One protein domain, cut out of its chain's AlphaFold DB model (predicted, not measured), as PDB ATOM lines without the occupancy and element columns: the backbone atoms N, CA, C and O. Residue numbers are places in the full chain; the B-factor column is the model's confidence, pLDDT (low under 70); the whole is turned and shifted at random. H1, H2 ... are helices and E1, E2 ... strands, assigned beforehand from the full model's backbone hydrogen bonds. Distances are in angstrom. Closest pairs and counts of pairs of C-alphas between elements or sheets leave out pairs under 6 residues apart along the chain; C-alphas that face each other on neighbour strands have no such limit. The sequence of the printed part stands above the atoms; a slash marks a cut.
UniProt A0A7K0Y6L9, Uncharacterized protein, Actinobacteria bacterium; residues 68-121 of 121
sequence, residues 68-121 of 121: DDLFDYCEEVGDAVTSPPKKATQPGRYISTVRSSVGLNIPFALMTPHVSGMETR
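This is residues 68 to 121 of the 121 residues of an uncharacterized protein of Actinobacteria bacterium (UniProt A0A7K0Y6L9). Look for a small two-strand hairpin, E1 and E2, with one short helix, H1, near it, amid long loops with little regular structure. The length runs from the hairpin's loop at Ser 101 to a tail ending at Arg 121. The printed part has 54 residues, in the order H1, E1, E2; the class is mixed, with only 16 residues in named elements. It is only just loose, close to compact, with a radius of gyration of the C-alphas of 12.3 A, and spans 38 by 23 by 14 A.

Start at E1, residues 94 to 97, and E2, residues 108 to 111: this hairpin is antiparallel at 161 degrees, with N 96 and O 110 2.8 A apart, within hydrogen-bond range. Residues 86 to 87 also pair, antiparallel, with residues 94 to 95 of E1. Next find H1, residues 70 to 77; its closest C-alphas to E2 are those of Leu 70 and Met 111, 6.8 A apart. Every O i to N i+4 pair in H1 is within hydrogen-bond range.

Find C-alpha 94 at (-11.988, 12.704, -35.024); E1 runs 10.5 A from there. E2 spans 10.2 A and ends at C-alpha 111, (-7.864, 16.533, -34.563). H1 spans 10.7 A.

The C-alphas of Ser 101 and Arg 121 are farthest apart, 38.1 A. The printed part has no cut; the link from H1 to E1 is long, and residues 116 to 121 have pLDDT under 70.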
ATOM      1  N   ASP A  68      -8.184  20.475 -40.854       94.44
ATOM      2  CA  ASP A  68      -9.481  20.483 -41.544       94.44
ATOM      3  C   ASP A  68      -9.759  19.126 -42.216       94.44
ATOM      4  O   ASP A  68     -10.706  18.432 -41.837       94.44
ATOM      5  N   ASP A  69      -8.853  18.682 -43.088       95.94
ATOM      6  CA  ASP A  69      -8.970  17.434 -43.852       95.94
ATOM      7  C   ASP A  69      -8.153  16.297 -43.212       95.94
ATOM      8  O   ASP A  69      -7.216  15.747 -43.790       95.94
ATOM      9  N   LEU A  70      -8.477  15.954 -41.956       97.88
ATOM     10  CA  LEU A  70      -7.706  14.982 -41.163       97.88
ATOM     11  C   LEU A  70      -7.537  13.617 -41.853       97.88
ATOM     12  O   LEU A  70      -6.486  12.996 -41.719       97.88
ATOM     13  N   PHE A  71      -8.585  13.121 -42.514       98.00
ATOM     14  CA  PHE A  71      -8.567  11.797 -43.138       98.00
ATOM     15  C   PHE A  71      -7.614  11.763 -44.328       98.00
ATOM     16  O   PHE A  71      -6.718  10.923 -44.338       98.00
ATOM     17  N   ASP A  72      -7.754  12.726 -45.237       98.19
ATOM     18  CA  ASP A  72      -6.912  12.865 -46.423       98.19
ATOM     19  C   ASP A  72      -5.444  13.073 -46.022       98.19
ATOM     20  O   ASP A  72      -4.560  12.384 -46.524       98.19
ATOM     21  N   TYR A  73      -5.182  13.930 -45.026       98.00
ATOM     22  CA  TYR A  73      -3.827  14.132 -44.509       98.00
ATOM     23  C   TYR A  73      -3.226  12.843 -43.932       98.00
ATOM     24  O   TYR A  73      -2.068  12.528 -44.190       98.00
ATOM     25  N   CYS A  74      -3.995  12.086 -43.140       98.06
ATOM     26  CA  CYS A  74      -3.533  10.818 -42.571       98.06
ATOM     27  C   CYS A  74      -3.260   9.756 -43.645       98.06
ATOM     28  O   CYS A  74      -2.305   8.992 -43.495       98.06
ATOM     29  N   GLU A  75      -4.071   9.708 -44.702       97.88
ATOM     30  CA  GLU A  75      -3.851   8.829 -45.852       97.88
ATOM     31  C   GLU A  75      -2.569   9.210 -46.604       97.88
ATOM     32  O   GLU A  75      -1.748   8.338 -46.889       97.88
ATOM     33  N   GLU A  76      -2.348  10.506 -46.839       97.94
ATOM     34  CA  GLU A  76      -1.172  11.024 -47.543       97.94
ATOM     35  C   GLU A  76       0.141  10.723 -46.802       97.94
ATOM     36  O   GLU A  76       1.098  10.225 -47.396       97.94
ATOM     37  N   VAL A  77       0.204  10.997 -45.492       96.94
ATOM     38  CA  VAL A  77       1.433  10.787 -44.699       96.94
ATOM     39  C   VAL A  77       1.649   9.329 -44.288       96.94
ATOM     40  O   VAL A  77       2.764   8.936 -43.933       96.94
ATOM     41  N   GLY A  78       0.587   8.528 -44.315       97.62
ATOM     42  CA  GLY A  78       0.608   7.101 -44.035       97.62
ATOM     43  C   GLY A  78       0.807   6.707 -42.564       97.62
ATOM     44  O   GLY A  78       1.122   7.496 -41.662       97.62
ATOM     45  N   ASP A  79       0.659   5.402 -42.327       96.69
ATOM     46  CA  ASP A  79       0.607   4.793 -40.989       96.69
ATOM     47  C   ASP A  79       1.935   4.828 -40.212       96.69
ATOM     48  O   ASP A  79       1.963   4.644 -38.986       96.69
ATOM     49  N   ALA A  80       3.046   5.066 -40.916       97.00
ATOM     50  CA  ALA A  80       4.360   5.256 -40.307       97.00
ATOM     51  C   ALA A  80       4.458   6.587 -39.539       97.00
ATOM     52  O   ALA A  80       5.253   6.698 -38.602       97.00
ATOM     53  N   VAL A  81       3.638   7.575 -39.914       98.06
ATOM     54  CA  VAL A  81       3.636   8.924 -39.333       98.06
ATOM     55  C   VAL A  81       2.465   9.110 -38.380       98.06
ATOM     56  O   VAL A  81       2.639   9.692 -37.309       98.06
ATOM     57  N   THR A  82       1.280   8.592 -38.713       98.38
ATOM     58  CA  THR A  82       0.074   8.777 -37.891       98.38
ATOM     59  C   THR A  82      -0.668   7.467 -37.626       98.38
ATOM     60  O   THR A  82      -0.368   6.424 -38.199       98.38
ATOM     61  N   SER A  83      -1.596   7.466 -36.671       98.31
ATOM     62  CA  SER A  83      -2.568   6.378 -36.531       98.31
ATOM     63  C   SER A  83      -3.765   6.599 -37.463       98.31
ATOM     64  O   SER A  83      -4.081   7.751 -37.758       98.31
ATOM     65  N   PRO A  84      -4.542   5.561 -37.805       97.81
ATOM     66  CA  PRO A  84      -5.843   5.773 -38.430       97.81
ATOM     67  C   PRO A  84      -6.721   6.725 -37.589       97.81
ATOM     68  O   PRO A  84      -6.766   6.566 -36.357       97.81
ATOM     69  N   PRO A  85      -7.408   7.710 -38.199       98.12
ATOM     70  CA  PRO A  85      -8.327   8.580 -37.477       98.12
ATOM     71  C   PRO A  85      -9.421   7.785 -36.757       98.12
ATOM     72  O   PRO A  85     -10.031   6.870 -37.309       98.12
ATOM     73  N   LYS A  86      -9.710   8.162 -35.511       97.88
ATOM     74  CA  LYS A  86     -10.775   7.563 -34.692       97.88
ATOM     75  C   LYS A  86     -11.635   8.637 -34.044       97.88
ATOM     76  O   LYS A  86     -11.204   9.778 -33.913       97.88
ATOM     77  N   LYS A  87     -12.838   8.276 -33.590       97.56
ATOM     78  CA  LYS A  87     -13.701   9.210 -32.852       97.56
ATOM     79  C   LYS A  87     -12.975   9.733 -31.609       97.56
ATOM     80  O   LYS A  87     -12.430   8.952 -30.826       97.56
ATOM     81  N   ALA A  88     -12.972  11.051 -31.443       95.69
ATOM     82  CA  ALA A  88     -12.457  11.703 -30.253       95.69
ATOM     83  C   ALA A  88     -13.463  11.582 -29.100       95.69
ATOM     84  O   ALA A  88     -14.657  11.359 -29.299       95.69
ATOM     85  N   THR A  89     -12.983  11.784 -27.875       93.19
ATOM     86  CA  THR A  89     -13.859  11.939 -26.701       93.19
ATOM     87  C   THR A  89     -14.721  13.199 -26.793       93.19
ATOM     88  O   THR A  89     -15.770  13.280 -26.160       93.19
ATOM     89  N   GLN A  90     -14.287  14.178 -27.590       88.88
ATOM     90  CA  GLN A  90     -15.046  15.373 -27.926       88.88
ATOM     91  C   GLN A  90     -16.084  15.023 -29.009       88.88
ATOM     92  O   GLN A  90     -15.687  14.595 -30.097       88.88
ATOM     93  N   PRO A  91     -17.393  15.183 -28.737       91.19
ATOM     94  CA  PRO A  91     -18.447  14.808 -29.675       91.19
ATOM     95  C   PRO A  91     -18.270  15.440 -31.057       91.19
ATOM     96  O   PRO A  91     -17.907  16.607 -31.180       91.19
ATOM     97  N   GLY A  92     -18.532  14.651 -32.101       93.31
ATOM     98  CA  GLY A  92     -18.467  15.109 -33.492       93.31
ATOM     99  C   GLY A  92     -17.056  15.296 -34.057       93.31
ATOM    100  O   GLY A  92     -16.937  15.679 -35.215       93.31
ATOM    101  N   ARG A  93     -15.993  15.014 -33.291       95.38
ATOM    102  CA  ARG A  93     -14.605  15.163 -33.752       95.38
ATOM    103  C   ARG A  93     -13.910  13.822 -33.947       95.38
ATOM    104  O   ARG A  93     -14.224  12.836 -33.275       95.38
ATOM    105  N   TYR A  94     -12.924  13.810 -34.837       97.88
ATOM    106  CA  TYR A  94     -11.988  12.704 -35.024       97.88
ATOM    107  C   TYR A  94     -10.582  13.130 -34.617       97.88
ATOM    108  O   TYR A  94     -10.242  14.308 -34.695       97.88
ATOM    109  N   ILE A  95      -9.781  12.174 -34.161       98.31
ATOM    110  CA  ILE A  95      -8.409  12.373 -33.704       98.31
ATOM    111  C   ILE A  95      -7.499  11.288 -34.276       98.31
ATOM    112  O   ILE A  95      -7.881  10.119 -34.350       98.31
ATOM    113  N   SER A  96      -6.280  11.677 -34.630       98.56
ATOM    114  CA  SER A  96      -5.180  10.788 -34.983       98.56
ATOM    115  C   SER A  96      -3.945  11.133 -34.150       98.56
ATOM    116  O   SER A  96      -3.640  12.301 -33.925       98.56
ATOM    117  N   THR A  97      -3.236  10.124 -33.655       98.25
ATOM    118  CA  THR A  97      -1.991  10.307 -32.905       98.25
ATOM    119  C   THR A  97      -0.800  10.247 -33.855       98.25
ATOM    120  O   THR A  97      -0.694   9.318 -34.655       98.25
ATOM    121  N   VAL A  98       0.130  11.193 -33.729       98.25
ATOM    122  CA  VAL A  98       1.421  11.137 -34.427       98.25
ATOM    123  C   VAL A  98       2.304  10.089 -33.752       98.25
ATOM    124  O   VAL A  98       2.396  10.025 -32.523       98.25
ATOM    125  N   ARG A  99       2.942   9.235 -34.550       97.56
ATOM    126  CA  ARG A  99       3.806   8.161 -34.060       97.56
ATOM    127  C   ARG A  99       5.044   8.746 -33.387       97.56
ATOM    128  O   ARG A  99       5.655   9.690 -33.880       97.56
ATOM    129  N   SER A 100       5.466   8.134 -32.285       94.88
ATOM    130  CA  SER A 100       6.685   8.539 -31.574       94.88
ATOM    131  C   SER A 100       7.947   8.425 -32.437       94.88
ATOM    132  O   SER A 100       8.890   9.184 -32.224       94.88
ATOM    133  N   SER A 101       7.949   7.540 -33.441       95.56
ATOM    134  CA  SER A 101       9.024   7.379 -34.431       95.56
ATOM    135  C   SER A 101       9.328   8.647 -35.232       95.56
ATOM    136  O   SER A 101      10.422   8.759 -35.773       95.56
ATOM    137  N   VAL A 102       8.405   9.612 -35.283       95.62
ATOM    138  CA  VAL A 102       8.603  10.915 -35.943       95.62
ATOM    139  C   VAL A 102       9.538  11.833 -35.135       95.62
ATOM    140  O   VAL A 102      10.076  12.793 -35.674       95.62
ATOM    141  N   GLY A 103       9.781  11.543 -33.850       94.88
ATOM    142  CA  GLY A 103      10.792  12.252 -33.056       94.88
ATOM    143  C   GLY A 103      10.362  13.620 -32.511       94.88
ATOM    144  O   GLY A 103      11.217  14.442 -32.195       94.88
ATOM    145  N   LEU A 104       9.054  13.875 -32.353       94.00
ATOM    146  CA  LEU A 104       8.536  15.140 -31.792       94.00
ATOM    147  C   LEU A 104       8.744  15.294 -30.272       94.00
ATOM    148  O   LEU A 104       8.453  16.351 -29.722       94.00
ATOM    149  N   ASN A 105       9.232  14.253 -29.588       92.88
ATOM    150  CA  ASN A 105       9.578  14.216 -28.156       92.88
ATOM    151  C   ASN A 105       8.445  14.509 -27.154       92.88
ATOM    152  O   ASN A 105       8.659  14.413 -25.949       92.88
ATOM    153  N   ILE A 106       7.234  14.781 -27.634       95.25
ATOM    154  CA  ILE A 106       6.014  14.890 -26.837       95.25
ATOM    155  C   ILE A 106       4.885  14.088 -27.500       95.25
ATOM    156  O   ILE A 106       4.860  13.958 -28.729       95.25
ATOM    157  N   PRO A 107       3.908  13.594 -26.725       97.19
ATOM    158  CA  PRO A 107       2.596  13.233 -27.237       97.19
ATOM    159  C   PRO A 107       2.023  14.325 -28.149       97.19
ATOM    160  O   PRO A 107       1.767  15.453 -27.717       97.19
ATOM    161  N   PHE A 108       1.802  13.976 -29.415       97.88
ATOM    162  CA  PHE A 108       1.265  14.886 -30.418       97.88
ATOM    163  C   PHE A 108       0.095  14.234 -31.152       97.88
ATOM    164  O   PHE A 108       0.151  13.058 -31.520       97.88
ATOM    165  N   ALA A 109      -0.980  14.986 -31.358       97.69
ATOM    166  CA  ALA A 109      -2.153  14.508 -32.073       97.69
ATOM    167  C   ALA A 109      -2.721  15.564 -33.024       97.69
ATOM    168  O   ALA A 109      -2.585  16.769 -32.821       97.69
ATOM    169  N   LEU A 110      -3.390  15.072 -34.052       97.88
ATOM    170  CA  LEU A 110      -4.140  15.828 -35.038       97.88
ATOM    171  C   LEU A 110      -5.620  15.596 -34.767       97.88
ATOM    172  O   LEU A 110      -6.020  14.474 -34.459       97.88
ATOM    173  N   MET A 111      -6.442  16.629 -34.862       96.94
ATOM    174  CA  MET A 111      -7.864  16.533 -34.563       96.94
ATOM    175  C   MET A 111      -8.664  17.345 -35.576       96.94
ATOM    176  O   MET A 111      -8.254  18.440 -35.931       96.94
ATOM    177  N   THR A 112      -9.818  16.857 -36.022       96.19
ATOM    178  CA  THR A 112     -10.706  17.658 -36.889       96.19
ATOM    179  C   THR A 112     -11.128  18.940 -36.173       96.19
ATOM    180  O   THR A 112     -11.141  18.927 -34.941       96.19
ATOM    181  N   PRO A 113     -11.513  20.036 -36.846       92.31
ATOM    182  CA  PRO A 113     -11.922  21.279 -36.190       92.31
ATOM    183  C   PRO A 113     -13.111  21.100 -35.237       92.31
ATOM    184  O   PRO A 113     -13.761  20.052 -35.187       92.31
ATOM    185  N   HIS A 114     -13.392  22.131 -34.440       84.44
ATOM    186  CA  HIS A 114     -14.620  22.155 -33.650       84.44
ATOM    187  C   HIS A 114     -15.836  22.188 -34.583       84.44
ATOM    188  O   HIS A 114     -15.880  22.980 -35.520       84.44
ATOM    189  N   VAL A 115     -16.839  21.360 -34.295       78.94
ATOM    190  CA  VAL A 115     -18.128  21.430 -34.986       78.94
ATOM    191  C   VAL A 115     -18.888  22.629 -34.413       78.94
ATOM    192  O   VAL A 115     -19.288  22.609 -33.247       78.94
ATOM    193  N   SER A 116     -19.039  23.702 -35.194       58.38
ATOM    194  CA  SER A 116     -19.838  24.868 -34.785       58.38
ATOM    195  C   SER A 116     -21.283  24.447 -34.504       58.38
ATOM    196  O   SER A 116     -21.908  23.790 -35.332       58.38
ATOM    197  N   GLY A 117     -21.809  24.827 -33.334       49.62
ATOM    198  CA  GLY A 117     -23.190  24.535 -32.912       49.62
ATOM    199  C   GLY A 117     -23.325  23.759 -31.600       49.62
ATOM    200  O   GLY A 117     -24.437  23.566 -31.119       49.62
ATOM    201  N   MET A 118     -22.214  23.346 -30.989       45.31
ATOM    202  CA  MET A 118     -22.211  22.706 -29.673       45.31
ATOM    203  C   MET A 118     -21.504  23.627 -28.675       45.31
ATOM    204  O   MET A 118     -20.340  23.426 -28.328       45.31
ATOM    205  N   GLU A 119     -22.202  24.693 -28.263       35.00
ATOM    206  CA  GLU A 119     -21.799  25.482 -27.098       35.00
ATOM    207  C   GLU A 119     -21.561  24.521 -25.935       35.00
ATOM    208  O   GLU A 119     -22.383  23.653 -25.627       35.00
ATOM    209  N   THR A 120     -20.385  24.636 -25.328       40.56
ATOM    210  CA  THR A 120     -20.034  23.872 -24.139       40.56
ATOM    211  C   THR A 120     -20.910  24.410 -23.014       40.56
ATOM    212  O   THR A 120     -20.609  25.460 -22.453       40.56
ATOM    213  N   ARG A 121     -22.044  23.748 -22.770       34.62
ATOM    214  CA  ARG A 121     -22.821  23.935 -21.542       34.62
ATOM    215  C   ARG A 121     -21.975  23.591 -20.323       34.62
ATOM    216  O   ARG A 121     -21.146  22.654 -20.426       34.62
TER     217      ARG A 121